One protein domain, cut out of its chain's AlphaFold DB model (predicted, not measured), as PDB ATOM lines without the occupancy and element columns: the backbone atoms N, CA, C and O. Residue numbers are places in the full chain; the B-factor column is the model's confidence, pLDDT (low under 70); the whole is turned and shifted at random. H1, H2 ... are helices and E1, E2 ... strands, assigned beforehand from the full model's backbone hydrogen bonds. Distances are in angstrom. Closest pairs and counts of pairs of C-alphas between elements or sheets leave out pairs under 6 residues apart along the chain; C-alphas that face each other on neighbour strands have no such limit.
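This is residues 3 to 143 of the 222 residues of the protein "Ysc84 domain-containing protein" of Talaromyces stipitatus (strain ATCC 10500 / CBS 375.48 / QM 6759 / NRRL 1006) (UniProt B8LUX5). A five-stranded sheet is rolled into a long barrel that is not fully closed, and the three short helices gather at one end of it. The long strands E2 and E5 run side by side and fold back on themselves, and edge strand E4 comes round beside the first part of E5. The printed part has 141 residues, with three named helices and five named strands that follow along the chain as E1 E2 H1 E3 E4 E5 H2 H3; the sheet's order is E1 E2 E5 E3 E4, antiparallel throughout, and the class is mixed, helices and strands. The whole is compact, with a radius of gyration of the C-alphas of 16.1 A and spans of 45 by 31 by 24 A.

The sheet is strongly twisted and curled like part of a barrel, its way across turning by 135 degrees. E2, residues 24 to 47, and E5, residues 95 to 116, are antiparallel inner strands, with N 29 and O 113 3.0 A apart and N 41 and O 101 2.8 A apart, within hydrogen-bond range. E1, residues 3 to 11, forms a hairpin with E2; N 5 and O 30 are 2.8 A apart. E3, residues 63 to 72, is the antiparallel neighbour of E5, with N 66 and O 110 2.8 A apart. E4, residues 80 to 87, forms a hairpin with E3; N 65 and O 86 are 2.8 A apart. The closest C-alphas of E4 and E5, those of Glu 81 and Thr 100, are 6.3 A apart, while edge strands E1 and E4 are apart. H1, residues 51 to 60, is on the sheet at a height of 8.3 A, only just over none of its strands, as 2 of its 10 C-alphas fall on E5. H3, residues 131 to 135, touches H1, the closest C-alphas being those of Ala 58 and Ala 132, 5.0 A apart. H2, residues 118 to 125, only grazes the sheet, and H1 and H2 are apart. In H1, H2 and H3 every O i to N i+4 pair is within hydrogen-bond range.

E2 starts at C-alpha 24 (174.093, 139.094, 141.209), reaches C-alpha 35 (145.441, 154.022, 129.312) and ends at C-alpha 47 (171.716, 153.536, 139.303), 14.8 A from its start. E5 measures 19.9 A, E1 24.4 A, E3 26.5 A and E4 22.8 A; H1 measures 14.6 A, H2 10.2 A and H3 6.0 A.

The C-alphas farthest apart, those of Asp 17 and Gly 35, are 46.1 A apart. The link from E1 to E2, residues 12 to 23, is long. The printed part has no cut. Its mean pLDDT is 73.5, and residues 42 to 44 and 47 to 102 are under 70.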
ATOM      1  N   SER A   3     148.412 146.123 132.991       83.69
ATOM      2  CA  SER A   3     149.609 145.518 132.386       83.69
ATOM      3  C   SER A   3     150.318 144.601 133.376       83.69
ATOM      4  O   SER A   3     150.172 144.727 134.593       83.69
ATOM      5  N   VAL A   4     151.108 143.675 132.838       87.94
ATOM      6  CA  VAL A   4     152.032 142.830 133.595       87.94
ATOM      7  C   VAL A   4     153.407 142.953 132.956       87.94
ATOM      8  O   VAL A   4     153.525 142.943 131.732       87.94
ATOM      9  N   ARG A   5     154.443 143.039 133.790       82.44
ATOM     10  CA  ARG A   5     155.846 143.037 133.377       82.44
ATOM     11  C   ARG A   5     156.590 141.925 134.088       82.44
ATOM     12  O   ARG A   5     156.373 141.665 135.268       82.44
ATOM     13  N   PHE A   6     157.511 141.306 133.372       88.19
ATOM     14  CA  PHE A   6     158.444 140.345 133.934       88.19
ATOM     15  C   PHE A   6     159.781 140.465 133.208       88.19
ATOM     16  O   PHE A   6     159.830 140.784 132.021       88.19
ATOM     17  N   GLY A   7     160.870 140.214 133.923       87.69
ATOM     18  CA  GLY A   7     162.207 140.301 133.359       87.69
ATOM     19  C   GLY A   7     163.257 139.676 134.259       87.69
ATOM     20  O   GLY A   7     163.001 139.301 135.402       87.69
ATOM     21  N   SER A   8     164.466 139.574 133.731       89.50
ATOM     22  CA  SER A   8     165.651 139.182 134.480       89.50
ATOM     23  C   SER A   8     166.769 140.177 134.212       89.50
ATOM     24  O   SER A   8     166.747 140.921 133.231       89.50
ATOM     25  N   GLY A   9     167.747 140.214 135.107       88.81
ATOM     26  CA  GLY A   9     168.870 141.125 134.969       88.81
ATOM     27  C   GLY A   9     170.034 140.749 135.863       88.81
ATOM     28  O   GLY A   9     170.010 139.733 136.561       88.81
ATOM     29  N   ILE A  10     171.045 141.608 135.835       90.69
ATOM     30  CA  ILE A  10     172.225 141.526 136.687       90.69
ATOM     31  C   ILE A  10     172.327 142.823 137.484       90.69
ATOM     32  O   ILE A  10     172.231 143.911 136.919       90.69
ATOM     33  N   LEU A  11     172.563 142.701 138.785       87.56
ATOM     34  CA  LEU A  11     172.881 143.803 139.674       87.56
ATOM     35  C   LEU A  11     174.358 143.750 140.069       87.56
ATOM     36  O   LEU A  11     174.881 142.689 140.413       87.56
ATOM     37  N   VAL A  12     175.019 144.905 140.045       89.38
ATOM     38  CA  VAL A  12     176.406 145.077 140.486       89.38
ATOM     39  C   VAL A  12     176.481 146.323 141.362       89.38
ATOM     40  O   VAL A  12     175.909 147.357 141.020       89.38
ATOM     41  N   ALA A  13     177.176 146.233 142.493       86.31
ATOM     42  CA  ALA A  13     177.340 147.334 143.433       86.31
ATOM     43  C   ALA A  13     178.755 147.912 143.373       86.31
ATOM     44  O   ALA A  13     179.726 147.208 143.096       86.31
ATOM     45  N   ARG A  14     178.878 149.209 143.660       85.38
ATOM     46  CA  ARG A  14     180.178 149.848 143.863       85.38
ATOM     47  C   ARG A  14     180.607 149.670 145.320       85.38
ATOM     48  O   ARG A  14     179.872 150.073 146.223       85.38
ATOM     49  N   LEU A  15     181.782 149.083 145.529       84.88
ATOM     50  CA  LEU A  15     182.345 148.797 146.847       84.88
ATOM     51  C   LEU A  15     183.068 150.016 147.440       84.88
ATOM     52  O   LEU A  15     183.314 151.025 146.774       84.88
ATOM     53  N   ASP A  16     183.391 149.921 148.727       81.88
ATOM     54  CA  ASP A  16     184.022 150.976 149.528       81.88
ATOM     55  C   ASP A  16     185.427 151.340 149.042       81.88
ATOM     56  O   ASP A  16     185.811 152.508 149.085       81.88
ATOM     57  N   ASP A  17     186.153 150.354 148.523       82.44
ATOM     58  CA  ASP A  17     187.466 150.500 147.891       82.44
ATOM     59  C   ASP A  17     187.389 151.120 146.482       82.44
ATOM     60  O   ASP A  17     188.408 151.355 145.833       82.44
ATOM     61  N   GLY A  18     186.177 151.403 145.998       81.94
ATOM     62  CA  GLY A  18     185.938 151.922 144.665       81.94
ATOM     63  C   GLY A  18     186.033 150.865 143.569       81.94
ATOM     64  O   GLY A  18     185.995 151.253 142.404       81.94
ATOM     65  N   SER A  19     186.114 149.576 143.887       87.50
ATOM     66  CA  SER A  19     185.955 148.493 142.918       87.50
ATOM     67  C   SER A  19     184.470 148.145 142.707       87.50
ATOM     68  O   SER A  19     183.571 148.738 143.313       87.50
ATOM     69  N   TRP A  20     184.195 147.225 141.786       90.31
ATOM     70  CA  TRP A  20     182.855 146.688 141.545       90.31
ATOM     71  C   TRP A  20     182.708 145.327 142.224       90.31
ATOM     72  O   TRP A  20     183.634 144.516 142.192       90.31
ATOM     73  N   SER A  21     181.536 145.073 142.799       91.38
ATOM     74  CA  SER A  21     181.180 143.794 143.408       91.38
ATOM     75  C   SER A  21     181.072 142.675 142.367       91.38
ATOM     76  O   SER A  21     181.054 142.916 141.158       91.38
ATOM     77  N   ALA A  22     180.926 141.436 142.831       93.62
ATOM     78  CA  ALA A  22     180.523 140.349 141.948       93.62
ATOM     79  C   ALA A  22     179.072 140.562 141.455       93.62
ATOM     80  O   ALA A  22     178.252 141.124 142.196       93.62
ATOM     81  N   PRO A  23     178.738 140.152 140.217       94.12
ATOM     82  CA  PRO A  23     177.392 140.301 139.677       94.12
ATOM     83  C   PRO A  23     176.390 139.367 140.360       94.12
ATOM     84  O   PRO A  23     176.652 138.177 140.533       94.12
ATOM     85  N   SER A  24     175.211 139.883 140.691       91.88
ATOM     86  CA  SER A  24     174.093 139.094 141.209       91.88
ATOM     87  C   SER A  24     172.951 139.060 140.204       91.88
ATOM     88  O   SER A  24     172.493 140.101 139.743       91.88
ATOM     89  N   ALA A  25     172.476 137.868 139.857       92.31
ATOM     90  CA  ALA A  25     171.298 137.704 139.025       92.31
ATOM     91  C   ALA A  25     170.027 138.066 139.801       92.31
ATOM     92  O   ALA A  25     169.861 137.686 140.963       92.31
ATOM     93  N   ILE A  26     169.117 138.763 139.128       88.12
ATOM     94  CA  ILE A  26     167.843 139.235 139.671       88.12
ATOM     95  C   ILE A  26     166.688 138.865 138.739       88.12
ATOM     96  O   ILE A  26     166.867 138.685 137.532       88.12
ATOM     97  N   VAL A  27     165.495 138.761 139.314       88.56
ATOM     98  CA  VAL A  27     164.218 138.678 138.604       88.56
ATOM     99  C   VAL A  27     163.397 139.904 138.966       88.56
ATOM    100  O   VAL A  27     163.399 140.345 140.114       88.56
ATOM    101  N   VAL A  28     162.700 140.444 137.976       85.62
ATOM    102  CA  VAL A  28     161.801 141.584 138.118       85.62
ATOM    103  C   VAL A  28     160.400 141.129 137.754       85.62
ATOM    104  O   VAL A  28     160.208 140.478 136.727       85.62
ATOM    105  N   GLY A  29     159.425 141.472 138.586       86.50
ATOM    106  CA  GLY A  29     158.010 141.246 138.313       86.50
ATOM    107  C   GLY A  29     157.216 142.486 138.674       86.50
ATOM    108  O   GLY A  29     157.461 143.080 139.719       86.50
ATOM    109  N   GLY A  30     156.280 142.893 137.826       85.44
ATOM    110  CA  GLY A  30     155.492 144.090 138.067       85.44
ATOM    111  C   GLY A  30     154.109 144.045 137.450       85.44
ATOM    112  O   GLY A  30     153.825 143.264 136.542       85.44
ATOM    113  N   VAL A  31     153.246 144.901 137.972       86.38
ATOM    114  CA  VAL A  31     151.881 145.113 137.505       86.38
ATOM    115  C   VAL A  31     151.672 146.599 137.295       86.38
ATOM    116  O   VAL A  31     152.192 147.411 138.052       86.38
ATOM    117  N   GLY A  32     150.914 146.964 136.273       82.62
ATOM    118  CA  GLY A  32     150.607 148.356 135.993       82.62
ATOM    119  C   GLY A  32     149.143 148.572 135.679       82.62
ATOM    120  O   GLY A  32     148.398 147.642 135.363       82.62
ATOM    121  N   PHE A  33     148.720 149.824 135.769       83.06
ATOM    122  CA  PHE A  33     147.393 150.255 135.371       83.06
ATOM    123  C   PHE A  33     147.487 151.575 134.611       83.06
ATOM    124  O   PHE A  33     148.186 152.496 135.027       83.06
ATOM    125  N   GLY A  34     146.781 151.665 133.486       80.00
ATOM    126  CA  GLY A  34     146.853 152.842 132.630       80.00
ATOM    127  C   GLY A  34     145.973 152.790 131.390       80.00
ATOM    128  O   GLY A  34     145.319 151.778 131.094       80.00
ATOM    129  N   GLY A  35     145.956 153.913 130.673       78.31
ATOM    130  CA  GLY A  35     145.441 154.022 129.312       78.31
ATOM    131  C   GLY A  35     146.525 153.585 128.339       78.31
ATOM    132  O   GLY A  35     147.132 154.423 127.685       78.31
ATOM    133  N   GLN A  36     146.801 152.284 128.311       75.12
ATOM    134  CA  GLN A  36     147.886 151.690 127.538       75.12
ATOM    135  C   GLN A  36     147.384 150.524 126.697       75.12
ATOM    136  O   GLN A  36     146.475 149.792 127.105       75.12
ATOM    137  N   VAL A  37     148.008 150.331 125.543       75.75
ATOM    138  CA  VAL A  37     147.776 149.183 124.670       75.75
ATOM    139  C   VAL A  37     149.087 148.770 124.033       75.75
ATOM    140  O   VAL A  37     149.858 149.620 123.589       75.75
ATOM    141  N   GLY A  38     149.307 147.460 123.959       75.75
ATOM    142  CA  GLY A  38     150.400 146.899 123.187       75.75
ATOM    143  C   GLY A  38     151.346 146.012 123.978       75.75
ATOM    144  O   GLY A  38     151.038 145.560 125.081       75.75
ATOM    145  N   VAL A  39     152.490 145.737 123.358       78.12
ATOM    146  CA  VAL A  39     153.565 144.911 123.907       78.12
ATOM    147  C   VAL A  39     154.880 145.630 123.669       78.12
ATOM    148  O   VAL A  39     155.184 146.052 122.549       78.12
ATOM    149  N   GLU A  40     155.671 145.733 124.728       74.12
ATOM    150  CA  GLU A  40     156.977 146.369 124.703       74.12
ATOM    151  C   GLU A  40     158.031 145.535 125.430       74.12
ATOM    152  O   GLU A  40     157.746 144.811 126.384       74.12
ATOM    153  N   PHE A  41     159.268 145.647 124.952       73.44
ATOM    154  CA  PHE A  41     160.457 145.063 125.552       73.44
ATOM    155  C   PHE A  41     161.385 146.189 125.976       73.44
ATOM    156  O   PHE A  41     161.894 146.932 125.131       73.44
ATOM    157  N   THR A  42     161.631 146.278 127.278       67.31
ATOM    158  CA  THR A  42     162.404 147.369 127.865       67.31
ATOM    159  C   THR A  42     163.641 146.844 128.567       67.31
ATOM    160  O   THR A  42     163.560 145.982 129.441       67.31
ATOM    161  N   ASN A  43     164.790 147.411 128.213       69.56
ATOM    162  CA  ASN A  43     166.023 147.234 128.966       69.56
ATOM    163  C   ASN A  43     166.167 148.393 129.946       69.56
ATOM    164  O   ASN A  43     166.224 149.539 129.508       69.56
ATOM    165  N   PHE A  44     166.267 148.092 131.240       68.62
ATOM    166  CA  PHE A  44     166.441 149.089 132.295       68.62
ATOM    167  C   PHE A  44     167.864 149.070 132.853       68.62
ATOM    168  O   PHE A  44     168.431 148.008 133.113       68.62
ATOM    169  N   ILE A  45     168.413 150.256 133.102       73.44
ATOM    170  CA  ILE A  45     169.636 150.462 133.875       73.44
ATOM    171  C   ILE A  45     169.261 151.271 135.110       73.44
ATOM    172  O   ILE A  45     168.887 152.436 134.994       73.44
ATOM    173  N   PHE A  46     169.383 150.652 136.283       70.69
ATOM    174  CA  PHE A  46     169.140 151.299 137.567       70.69
ATOM    175  C   PHE A  46     170.462 151.723 138.202       70.69
ATOM    176  O   PHE A  46     171.354 150.899 138.409       70.69
ATOM    177  N   VAL A  47     170.578 153.001 138.553       69.25
ATOM    178  CA  VAL A  47     171.716 153.536 139.303       69.25
ATOM    179  C   VAL A  47     171.257 153.857 140.719       69.25
ATOM    180  O   VAL A  47     170.414 154.730 140.929       69.25
ATOM    181  N   LEU A  48     171.822 153.140 141.695       67.94
ATOM    182  CA  LEU A  48     171.559 153.343 143.117       67.94
ATOM    183  C   LEU A  48     172.719 154.145 143.731       67.94
ATOM    184  O   LEU A  48     173.805 153.594 143.917       67.94
ATOM    185  N   PRO A  49     172.525 155.433 144.068       58.53
ATOM    186  CA  PRO A  49     173.611 156.282 144.561       58.53
ATOM    187  C   PRO A  49     174.015 155.981 146.014       58.53
ATOM    188  O   PRO A  49     175.116 156.338 146.433       58.53
ATOM    189  N   ARG A  50     173.149 155.327 146.805       61.94
ATOM    190  CA  ARG A  50     173.367 155.103 148.242       61.94
ATOM    191  C   ARG A  50     173.554 153.623 148.566       61.94
ATOM    192  O   ARG A  50     172.729 152.785 148.215       61.94
ATOM    193  N   LYS A  51     174.606 153.305 149.330       63.22
ATOM    194  CA  LYS A  51     174.908 151.931 149.788       63.22
ATOM    195  C   LYS A  51     173.783 151.316 150.626       63.22
ATOM    196  O   LYS A  51     173.563 150.109 150.570       63.22
ATOM    197  N   SER A  52     173.046 152.140 151.376       60.62
ATOM    198  CA  SER A  52     171.867 151.692 152.129       60.62
ATOM    199  C   SER A  52     170.788 151.122 151.208       60.62
ATOM    200  O   SER A  52     170.189 150.108 151.543       60.62
ATOM    201  N   SER A  53     170.601 151.705 150.020       57.19
ATOM    202  CA  SER A  53     169.620 151.246 149.033       57.19
ATOM    203  C   SER A  53     170.016 149.906 148.410       57.19
ATOM    204  O   SER A  53     169.151 149.067 148.187       57.19
ATOM    205  N   VAL A  54     171.317 149.658 148.210       62.19
ATOM    206  CA  VAL A  54     171.824 148.346 147.759       62.19
ATOM    207  C   VAL A  54     171.502 147.265 148.789       62.19
ATOM    208  O   VAL A  54     171.050 146.186 148.423       62.19
ATOM    209  N   ARG A  55     171.679 147.561 150.082       61.59
ATOM    210  CA  ARG A  55     171.384 146.611 151.163       61.59
ATOM    211  C   ARG A  55     169.890 146.307 151.265       61.59
ATOM    212  O   ARG A  55     169.529 145.144 151.386       61.59
ATOM    213  N   THR A  56     169.028 147.320 151.168       60.41
ATOM    214  CA  THR A  56     167.570 147.122 151.181       60.41
ATOM    215  C   THR A  56     167.091 146.343 149.955       60.41
ATOM    216  O   THR A  56     166.312 145.404 150.103       60.41
ATOM    217  N   PHE A  57     167.623 146.653 148.768       63.75
ATOM    218  CA  PHE A  57     167.365 145.888 147.547       63.75
ATOM    219  C   PHE A  57     167.793 144.422 147.703       63.75
ATOM    220  O   PHE A  57     167.032 143.511 147.389       63.75
ATOM    221  N   ALA A  58     168.998 144.194 148.229       64.19
ATOM    222  CA  ALA A  58     169.597 142.869 148.359       64.19
ATOM    223  C   ALA A  58     168.954 141.983 149.437       64.19
ATOM    224  O   ALA A  58     169.208 140.781 149.445       64.19
ATOM    225  N   GLN A  59     168.185 142.557 150.368       57.44
ATOM    226  CA  GLN A  59     167.659 141.838 151.533       57.44
ATOM    227  C   GLN A  59     166.159 141.559 151.476       57.44
ATOM    228  O   GLN A  59     165.728 140.536 151.997       57.44
ATOM    229  N   LEU A  60     165.357 142.462 150.908       52.81
ATOM    230  CA  LEU A  60     163.903 142.455 151.135       52.81
ATOM    231  C   LEU A  60     163.061 142.467 149.862       52.81
ATOM    232  O   LEU A  60     161.839 142.388 149.939       52.81
ATOM    233  N   GLY A  61     163.714 142.538 148.707       59.50
ATOM    234  CA  GLY A  61     163.060 142.847 147.453       59.50
ATOM    235  C   GLY A  61     162.538 144.280 147.452       59.50
ATOM    236  O   GLY A  61     161.686 144.680 148.245       59.50
ATOM    237  N   SER A  62     163.106 145.115 146.588       63.41
ATOM    238  CA  SER A  62     162.688 146.511 146.516       63.41
ATOM    239  C   SER A  62     161.369 146.601 145.768       63.41
ATOM    240  O   SER A  62     161.286 146.182 144.614       63.41
ATOM    241  N   LEU A  63     160.360 147.188 146.402       64.00
ATOM    242  CA  LEU A  63     159.138 147.582 145.721       64.00
ATOM    243  C   LEU A  63     159.345 148.967 145.110       64.00
ATOM    244  O   LEU A  63     159.699 149.901 145.823       64.00
ATOM    245  N   THR A  64     159.116 149.101 143.813       67.12
ATOM    246  CA  THR A  64     159.289 150.339 143.049       67.12
ATOM    247  C   THR A  64     157.986 150.727 142.384       67.12
ATOM    248  O   THR A  64     157.324 149.881 141.793       67.12
ATOM    249  N   LEU A  65     157.613 151.993 142.511       64.94
ATOM    250  CA  LEU A  65     156.482 152.606 141.841       64.94
ATOM    251  C   LEU A  65     157.023 153.528 140.749       64.94
ATOM    252  O   LEU A  65     157.782 154.444 141.052       64.94
ATOM    253  N   THR A  66     156.639 153.288 139.503       66.50
ATOM    254  CA  THR A  66     157.148 153.997 138.329       66.50
ATOM    255  C   THR A  66     155.990 154.544 137.507       66.50
ATOM    256  O   THR A  66     155.008 153.847 137.278       66.50
ATOM    257  N   THR A  67     156.090 155.786 137.048       65.69
ATOM    258  CA  THR A  67     155.181 156.347 136.042       65.69
ATOM    259  C   THR A  67     155.849 156.236 134.679       65.69
ATOM    260  O   THR A  67     157.000 156.648 134.531       65.69
ATOM    261  N   ASN A  68     155.146 155.661 133.705       66.25
ATOM    262  CA  ASN A  68     155.627 155.439 132.346       66.25
ATOM    263  C   ASN A  68     154.729 156.191 131.353       66.25
ATOM    264  O   ASN A  68     153.500 156.077 131.399       66.25
ATOM    265  N   ILE A  69     155.350 156.968 130.468       59.78
ATOM    266  CA  ILE A  69     154.706 157.548 129.292       59.78
ATOM    267  C   ILE A  69     155.525 157.103 128.083       59.78
ATOM    268  O   ILE A  69     156.711 157.433 127.971       59.78
ATOM    269  N   SER A  70     154.901 156.366 127.167       63.97
ATOM    270  CA  SER A  70     155.590 155.891 125.970       63.97
ATOM    271  C   SER A  70     154.682 155.847 124.741       63.97
ATOM    272  O   SER A  70     153.469 155.625 124.797       63.97
ATOM    273  N   LEU A  71     155.306 156.111 123.594       58.19
ATOM    274  CA  LEU A  71     154.690 156.084 122.275       58.19
ATOM    275  C   LEU A  71     155.650 155.376 121.314       58.19
ATOM    276  O   LEU A  71     156.704 155.900 120.955       58.19
ATOM    277  N   ALA A  72     155.288 154.167 120.910       61.53
ATOM    278  CA  ALA A  72     156.064 153.281 120.061       61.53
ATOM    279  C   ALA A  72     155.276 152.961 118.780       61.53
ATOM    280  O   ALA A  72     154.244 152.288 118.794       61.53
ATOM    281  N   LEU A  73     155.778 153.468 117.650       58.34
ATOM    282  CA  LEU A  73     155.134 153.404 116.337       58.34
ATOM    283  C   LEU A  73     155.817 152.342 115.441       58.34
ATOM    284  O   LEU A  73     156.601 152.671 114.554       58.34
ATOM    285  N   GLY A  74     155.515 151.056 115.662       42.81
ATOM    286  CA  GLY A  74     155.761 149.959 114.703       42.81
ATOM    287  C   GLY A  74     157.162 149.302 114.688       42.81
ATOM    288  O   GLY A  74     158.094 149.784 115.329       42.81
ATOM    289  N   PRO A  75     157.344 148.195 113.929       45.97
ATOM    290  CA  PRO A  75     158.520 147.301 113.986       45.97
ATOM    291  C   PRO A  75     159.853 147.917 113.514       45.97
ATOM    292  O   PRO A  75     160.896 147.278 113.624       45.97
ATOM    293  N   MET A  76     159.825 149.149 112.995       51.38
ATOM    294  CA  MET A  76     160.992 149.943 112.575       51.38
ATOM    295  C   MET A  76     161.076 151.300 113.311       51.38
ATOM    296  O   MET A  76     161.927 152.130 112.991       51.38
ATOM    297  N   GLY A  77     160.193 151.556 114.281       42.47
ATOM    298  CA  GLY A  77     160.061 152.849 114.949       42.47
ATOM    299  C   GLY A  77     161.119 153.069 116.029       42.47
ATOM    300  O   GLY A  77     161.208 152.311 116.993       42.47
ATOM    301  N   ARG A  78     161.908 154.145 115.904       45.62
ATOM    302  CA  ARG A  78     162.718 154.686 117.008       45.62
ATOM    303  C   ARG A  78     161.784 155.039 118.167       45.62
ATOM    304  O   ARG A  78     161.014 155.986 118.067       45.62
ATOM    305  N   CYS A  79     161.855 154.263 119.240       50.38
ATOM    306  CA  CYS A  79     161.058 154.468 120.442       50.38
ATOM    307  C   CYS A  79     161.799 155.386 121.424       50.38
ATOM    308  O   CYS A  79     163.012 155.249 121.607       50.38
ATOM    309  N   GLY A  80     161.064 156.292 122.066       47.06
ATOM    310  CA  GLY A  80     161.488 157.006 123.266       47.06
ATOM    311  C   GLY A  80     160.546 156.636 124.408       47.06
ATOM    312  O   GLY A  80     159.334 156.761 124.261       47.06
ATOM    313  N   GLU A  81     161.097 156.144 125.514       47.66
ATOM    314  CA  GLU A  81     160.380 155.930 126.774       47.66
ATOM    315  C   GLU A  81     160.968 156.905 127.797       47.66
ATOM    316  O   GLU A  81     162.191 157.040 127.884       47.66
ATOM    317  N   VAL A  82     160.110 157.590 128.553       47.38
ATOM    318  CA  VAL A  82     160.517 158.386 129.714       47.38
ATOM    319  C   VAL A  82     159.795 157.807 130.925       47.38
ATOM    320  O   VAL A  82     158.566 157.797 130.977       47.38
ATOM    321  N   GLY A  83     160.566 157.291 131.882       46.22
ATOM    322  CA  GLY A  83     160.052 156.694 133.112       46.22
ATOM    323  C   GLY A  83     160.690 157.322 134.349       46.22
ATOM    324  O   GLY A  83     161.907 157.493 134.402       46.22
ATOM    325  N   LEU A  84     159.875 157.646 135.354       44.03
ATOM    326  CA  LEU A  84     160.331 158.095 136.676       44.03
ATOM    327  C   LEU A  84     159.879 157.086 137.728       44.03
ATOM    328  O   LEU A  84     158.692 156.779 137.802       44.03
ATOM    329  N   GLY A  85     160.818 156.562 138.523       46.25
ATOM    330  CA  GLY A  85     160.573 155.502 139.506       46.25
ATOM    331  C   GLY A  85     161.013 155.869 140.923       46.25
ATOM    332  O   GLY A  85     162.100 156.404 141.129       46.25
ATOM    333  N   ALA A  86     160.189 155.533 141.913       44.94
ATOM    334  CA  ALA A  86     160.459 155.688 143.339       44.94
ATOM    335  C   ALA A  86     160.381 154.328 144.052       44.94
ATOM    336  O   ALA A  86     159.433 153.574 143.863       44.94
ATOM    337  N   SER A  87     161.367 153.994 144.890       40.56
ATOM    338  CA  SER A  87     161.329 152.775 145.716       40.56
ATOM    339  C   SER A  87     160.586 153.036 147.027       40.56
ATOM    340  O   SER A  87     160.957 153.932 147.782       40.56
ATOM    341  N   LEU A  88     159.561 152.235 147.317       41.19
ATOM    342  CA  LEU A  88     158.750 152.311 148.538       41.19
ATOM    343  C   LEU A  88     159.450 151.666 149.749       41.19
ATOM    344  O   LEU A  88     159.126 151.990 150.888       41.19
ATOM    345  N   HIS A  89     160.443 150.795 149.524       38.75
ATOM    346  CA  HIS A  89     161.295 150.237 150.580       38.75
ATOM    347  C   HIS A  89     162.720 150.790 150.454       38.75
ATOM    348  O   HIS A  89     163.509 150.345 149.619       38.75
ATOM    349  N   GLY A  90     163.041 151.771 151.301       40.81
ATOM    350  CA  GLY A  90     164.353 152.416 151.378       40.81
ATOM    351  C   GLY A  90     164.405 153.721 150.588       40.81
ATOM    352  O   GLY A  90     164.667 153.704 149.391       40.81
ATOM    353  N   LEU A  91     164.182 154.836 151.294       36.34
ATOM    354  CA  LEU A  91     164.254 156.226 150.827       36.34
ATOM    355  C   LEU A  91     165.562 156.512 150.077       36.34
ATOM    356  O   LEU A  91     166.571 156.932 150.645       36.34
ATOM    357  N   GLY A  92     165.545 156.251 148.784       50.53
ATOM    358  CA  GLY A  92     166.613 156.569 147.867       50.53
ATOM    359  C   GLY A  92     165.999 156.587 146.493       50.53
ATOM    360  O   GLY A  92     165.557 155.554 145.992       50.53
ATOM    361  N   ALA A  93     165.937 157.768 145.899       49.78
ATOM    362  CA  ALA A  93     165.582 157.852 144.506       49.78
ATOM    363  C   ALA A  93     166.640 157.126 143.681       49.78
ATOM    364  O   ALA A  93     167.847 157.349 143.820       49.78
ATOM    365  N   LEU A  94     166.158 156.206 142.864       55.75
ATOM    366  CA  LEU A  94     166.953 155.520 141.872       55.75
ATOM    367  C   LEU A  94     166.801 156.276 140.559       55.75
ATOM    368  O   LEU A  94     165.745 156.831 140.265       55.75
ATOM    369  N   TRP A  95     167.870 156.301 139.777       57.38
ATOM    370  CA  TRP A  95     167.801 156.802 138.414       57.38
ATOM    371  C   TRP A  95     167.675 155.590 137.509       57.38
ATOM    372  O   TRP A  95     168.550 154.722 137.516       57.38
ATOM    373  N   ALA A  96     166.564 155.506 136.786       62.22
ATOM    374  CA  ALA A  96     166.335 154.474 135.792       62.22
ATOM    375  C   ALA A  96     166.474 155.102 134.409       62.22
ATOM    376  O   ALA A  96     165.791 156.072 134.096       62.22
ATOM    377  N   MET A  97     167.361 154.553 133.585       60.41
ATOM    378  CA  MET A  97     167.330 154.813 132.150       60.41
ATOM    379  C   MET A  97     166.836 153.563 131.449       60.41
ATOM    380  O   MET A  97     167.342 152.469 131.712       60.41
ATOM    381  N   SER A  98     165.866 153.726 130.560       65.25
ATOM    382  CA  SER A  98     165.308 152.631 129.787       65.25
ATOM    383  C   SER A  98     165.478 152.842 128.293       65.25
ATOM    384  O   SER A  98     165.464 153.958 127.778       65.25
ATOM    385  N   LYS A  99     165.668 151.730 127.582       65.94
ATOM    386  CA  LYS A  99     165.498 151.683 126.135       65.94
ATOM    387  C   LYS A  99     164.472 150.622 125.800       65.94
ATOM    388  O   LYS A  99     164.674 149.443 126.104       65.94
ATOM    389  N   THR A 100     163.441 151.058 125.099       64.19
ATOM    390  CA  THR A 100     162.253 150.255 124.824       64.19
ATOM    391  C   THR A 100     162.099 150.052 123.338       64.19
ATOM    392  O   THR A 100     162.444 150.928 122.555       64.19
ATOM    393  N   ASN A 101     161.628 148.879 122.936       66.69
ATOM    394  CA  ASN A 101     161.184 148.619 121.574       66.69
ATOM    395  C   ASN A 101     159.849 147.883 121.658       66.69
ATOM    396  O   ASN A 101     159.705 146.967 122.469       66.69
ATOM    397  N   GLY A 102     158.880 148.248 120.826       67.00
ATOM    398  CA  GLY A 102     157.570 147.612 120.876       67.00
ATOM    399  C   GLY A 102     156.541 148.255 119.965       67.00
ATOM    400  O   GLY A 102     156.824 149.210 119.245       67.00
ATOM    401  N   PHE A 103     155.331 147.711 120.020       74.38
ATOM    402  CA  PHE A 103     154.132 148.382 119.539       74.38
ATOM    403  C   PHE A 103     153.334 148.720 120.782       74.38
ATOM    404  O   PHE A 103     152.671 147.844 121.332       74.38
ATOM    405  N   PHE A 104     153.491 149.941 121.273       71.50
ATOM    406  CA  PHE A 104     152.931 150.375 122.543       71.50
ATOM    407  C   PHE A 104     152.554 151.847 122.458       71.50
ATOM    408  O   PHE A 104     153.287 152.644 121.886       71.50
ATOM    409  N   GLY A 105     151.428 152.230 123.037       73.50
ATOM    410  CA  GLY A 105     151.083 153.635 123.189       73.50
ATOM    411  C   GLY A 105     150.244 153.840 124.429       73.50
ATOM    412  O   GLY A 105     149.245 153.139 124.619       73.50
ATOM    413  N   GLY A 106     150.639 154.800 125.260       73.81
ATOM    414  CA  GLY A 106     149.838 155.184 126.405       73.81
ATOM    415  C   GLY A 106     150.607 155.798 127.558       73.81
ATOM    416  O   GLY A 106     151.782 156.146 127.467       73.81
ATOM    417  N   PHE A 107     149.885 155.899 128.667       77.62
ATOM    418  CA  PHE A 107     150.421 156.254 129.969       77.62
ATOM    419  C   PHE A 107     150.045 155.159 130.965       77.62
ATOM    420  O   PHE A 107     148.935 154.607 130.911       77.62
ATOM    421  N   SER A 108     150.945 154.851 131.888       73.75
ATOM    422  CA  SER A 108     150.689 153.884 132.947       73.75
ATOM    423  C   SER A 108     151.421 154.233 134.235       73.75
ATOM    424  O   SER A 108     152.445 154.915 134.256       73.75
ATOM    425  N   VAL A 109     150.849 153.765 135.340       77.38
ATOM    426  CA  VAL A 109     151.531 153.689 136.630       77.38
ATOM    427  C   VAL A 109     151.799 152.220 136.903       77.38
ATOM    428  O   VAL A 109     150.899 151.386 136.791       77.38
ATOM    429  N   GLU A 110     153.035 151.906 137.251       78.25
ATOM    430  CA  GLU A 110     153.545 150.552 137.391       78.25
ATOM    431  C   GLU A 110     154.136 150.344 138.776       78.25
ATOM    432  O   GLU A 110     154.820 151.205 139.320       78.25
ATOM    433  N   LEU A 111     153.896 149.170 139.340       81.38
ATOM    434  CA  LEU A 111     154.474 148.703 140.584       81.38
ATOM    435  C   LEU A 111     155.298 147.453 140.286       81.38
ATOM    436  O   LEU A 111     154.753 146.460 139.807       81.38
ATOM    437  N   ALA A 112     156.595 147.475 140.577       81.00
ATOM    438  CA  ALA A 112     157.505 146.363 140.324       81.00
ATOM    439  C   ALA A 112     158.291 145.966 141.573       81.00
ATOM    440  O   ALA A 112     158.707 146.814 142.359       81.00
ATOM    441  N   THR A 113     158.520 144.667 141.728       79.56
ATOM    442  CA  THR A 113     159.391 144.084 142.741       79.56
ATOM    443  C   THR A 113     160.613 143.452 142.093       79.56
ATOM    444  O   THR A 113     160.540 142.885 140.999       79.56
ATOM    445  N   PHE A 114     161.735 143.537 142.794       81.00
ATOM    446  CA  PHE A 114     162.992 142.923 142.404       81.00
ATOM    447  C   PHE A 114     163.350 141.842 143.406       81.00
ATOM    448  O   PHE A 114     163.271 142.071 144.606       81.00
ATOM    449  N   ILE A 115     163.754 140.672 142.933       83.38
ATOM    450  CA  ILE A 115     164.064 139.525 143.788       83.38
ATOM    451  C   ILE A 115     165.377 138.911 143.316       83.38
ATOM    452  O   ILE A 115     165.676 138.900 142.120       83.38
ATOM    453  N   GLU A 116     166.177 138.389 144.244       87.50
ATOM    454  CA  GLU A 116     167.373 137.641 143.875       87.50
ATOM    455  C   GLU A 116     167.024 136.372 143.083       87.50
ATOM    456  O   GLU A 116     166.111 135.615 143.417       87.50
ATOM    457  N   ASN A 117     167.797 136.093 142.035       90.75
ATOM    458  CA  ASN A 117     167.711 134.840 141.302       90.75
ATOM    459  C   ASN A 117     168.727 133.844 141.873       90.75
ATOM    460  O   ASN A 117     169.763 133.557 141.266       90.75
ATOM    461  N   GLY A 118     168.423 133.310 143.059       89.25
ATOM    462  CA  GLY A 118     169.308 132.390 143.779       89.25
ATOM    463  C   GLY A 118     169.707 131.155 142.961       89.25
ATOM    464  O   GLY A 118     170.846 130.707 143.047       89.25
ATOM    465  N   SER A 119     168.820 130.648 142.096       91.88
ATOM    466  CA  SER A 119     169.137 129.520 141.206       91.88
ATOM    467  C   SER A 119     170.201 129.885 140.167       91.88
ATOM    468  O   SER A 119     171.138 129.119 139.948       91.88
ATOM    469  N   SER A 120     170.096 131.066 139.551       93.00
ATOM    470  CA  SER A 120     171.084 131.531 138.568       93.00
ATOM    471  C   SER A 120     172.417 131.876 139.229       93.00
ATOM    472  O   SER A 120     173.466 131.506 138.707       93.00
ATOM    473  N   ASN A 121     172.385 132.477 140.422       92.94
ATOM    474  CA  ASN A 121     173.587 132.701 141.228       92.94
ATOM    475  C   ASN A 121     174.256 131.370 141.596       92.94
ATOM    476  O   ASN A 121     175.456 131.206 141.400       92.94
ATOM    477  N   GLN A 122     173.492 130.375 142.051       93.56
ATOM    478  CA  GLN A 122     174.048 129.069 142.391       93.56
ATOM    479  C   GLN A 122     174.719 128.391 141.194       93.56
ATOM    480  O   GLN A 122     175.775 127.792 141.364       93.56
ATOM    481  N   LYS A 123     174.143 128.507 139.992       93.19
ATOM    482  CA  LYS A 123     174.745 127.968 138.763       93.19
ATOM    483  C   LYS A 123     176.052 128.675 138.401       93.19
ATOM    484  O   LYS A 123     177.008 128.001 138.039       93.19
ATOM    485  N   LEU A 124     176.097 130.002 138.522       93.06
ATOM    486  CA  LEU A 124     177.276 130.801 138.180       93.06
ATOM    487  C   LEU A 124     178.428 130.607 139.181       93.06
ATOM    488  O   LEU A 124     179.583 130.493 138.789       93.06
ATOM    489  N   TYR A 125     178.118 130.554 140.477       94.31
ATOM    490  CA  TYR A 125     179.125 130.501 141.544       94.31
ATOM    491  C   TYR A 125     179.382 129.096 142.099       94.31
ATOM    492  O   TYR A 125     180.243 128.929 142.963       94.31
ATOM    493  N   GLN A 126     178.608 128.096 141.663       94.12
ATOM    494  CA  GLN A 126     178.614 126.722 142.184       94.12
ATOM    495  C   GLN A 126     178.416 126.639 143.711       94.12
ATOM    496  O   GLN A 126     178.800 125.671 144.367       94.12
ATOM    497  N   LYS A 127     177.816 127.681 144.297       92.44
ATOM    498  CA  LYS A 127     177.594 127.859 145.734       92.44
ATOM    499  C   LYS A 127     176.275 128.582 145.955       92.44
ATOM    500  O   LYS A 127     175.912 129.465 145.184       92.44
ATOM    501  N   LYS A 128     175.565 128.232 147.026       91.19
ATOM    502  CA  LYS A 128     174.382 128.989 147.452       91.19
ATOM    503  C   LYS A 128     174.851 130.307 148.062       91.19
ATOM    504  O   LYS A 128     175.351 130.309 149.183       91.19
ATOM    505  N   LEU A 129     174.728 131.383 147.294       89.81
ATOM    506  CA  LEU A 129     175.117 132.735 147.681       89.81
ATOM    507  C   LEU A 129     173.921 133.665 147.538       89.81
ATOM    508  O   LEU A 129     173.191 133.589 146.545       89.81
ATOM    509  N   THR A 130     173.746 134.545 148.517       88.62
ATOM    510  CA  THR A 130     172.714 135.583 148.464       88.62
ATOM    511  C   THR A 130     173.211 136.790 147.677       88.62
ATOM    512  O   THR A 130     174.418 137.038 147.571       88.62
ATOM    513  N   ALA A 131     172.285 137.589 147.148       87.00
ATOM    514  CA  ALA A 131     172.612 138.862 146.518       87.00
ATOM    515  C   ALA A 131     173.402 139.768 147.472       87.00
ATOM    516  O   ALA A 131     174.356 140.414 147.049       87.00
ATOM    517  N   ALA A 132     173.085 139.760 148.771       84.31
ATOM    518  CA  ALA A 132     173.808 140.542 149.770       84.31
ATOM    519  C   ALA A 132     175.302 140.180 149.842       84.31
ATOM    520  O   ALA A 132     176.139 141.079 149.826       84.31
ATOM    521  N   GLN A 133     175.649 138.889 149.854       88.12
ATOM    522  CA  GLN A 133     177.049 138.440 149.894       88.12
ATOM    523  C   GLN A 133     177.818 138.856 148.633       88.12
ATOM    524  O   GLN A 133     178.955 139.325 148.703       88.12
ATOM    525  N   LEU A 134     177.172 138.730 147.469       90.56
ATOM    526  CA  LEU A 134     177.755 139.118 146.185       90.56
ATOM    527  C   LEU A 134     177.983 140.632 146.100       90.56
ATOM    528  O   LEU A 134     179.059 141.072 145.698       90.56
ATOM    529  N   LEU A 135     176.994 141.425 146.519       88.25
ATOM    530  CA  LEU A 135     177.004 142.887 146.419       88.25
ATOM    531  C   LEU A 135     177.856 143.565 147.504       88.25
ATOM    532  O   LEU A 135     178.322 144.680 147.285       88.25
ATOM    533  N   ASN A 136     178.114 142.896 148.633       86.56
ATOM    534  CA  ASN A 136     179.052 143.360 149.663       86.56
ATOM    535  C   ASN A 136     180.529 143.113 149.301       86.56
ATOM    536  O   ASN A 136     181.411 143.579 150.017       86.56
ATOM    537  N   GLY A 137     180.813 142.386 148.213       87.31
ATOM    538  CA  GLY A 137     182.186 142.091 147.792       87.31
ATOM    539  C   GLY A 137     182.849 140.938 148.547       87.31
ATOM    540  O   GLY A 137     184.066 140.796 148.489       87.31
ATOM    541  N   GLU A 138     182.073 140.093 149.233       88.69
ATOM    542  CA  GLU A 138     182.602 138.908 149.930       88.69
ATOM    543  C   GLU A 138     183.160 137.869 148.946       88.69
ATOM    544  O   GLU A 138     184.043 137.077 149.275       88.69
ATOM    545  N   ILE A 139     182.643 137.883 147.716       92.75
ATOM    546  CA  ILE A 139     182.975 136.946 146.648       92.75
ATOM    547  C   ILE A 139     183.587 137.716 145.482       92.75
ATOM    548  O   ILE A 139     183.109 138.785 145.103       92.75
ATOM    549  N   LYS A 140     184.645 137.155 144.887       92.00
ATOM    550  CA  LYS A 140     185.253 137.715 143.677       92.00
ATOM    551  C   LYS A 140     184.387 137.404 142.446       92.00
ATOM    552  O   LYS A 140     183.833 136.305 142.375       92.00
ATOM    553  N   PRO A 141     184.298 138.322 141.467       93.00
ATOM    554  CA  PRO A 141     183.640 138.040 140.198       93.00
ATOM    555  C   PRO A 141     184.252 136.801 139.517       93.00
ATOM    556  O   PRO A 141     185.479 136.668 139.519       93.00
ATOM    557  N   PRO A 142     183.435 135.906 138.939       93.69
ATOM    558  CA  PRO A 142     183.921 134.728 138.227       93.69
ATOM    559  C   PRO A 142     184.491 135.114 136.856       93.69
ATOM    560  O   PRO A 142     184.155 136.170 136.312       93.69
ATOM    561  N   ASP A 143     185.305 134.238 136.263       93.00
ATOM    562  CA  ASP A 143     185.894 134.469 134.934       93.00
ATOM    563  C   ASP A 143     184.827 134.652 133.843       93.00
ATOM    564  O   ASP A 143     184.989 135.490 132.953       93.00
TER     565      ASP A 143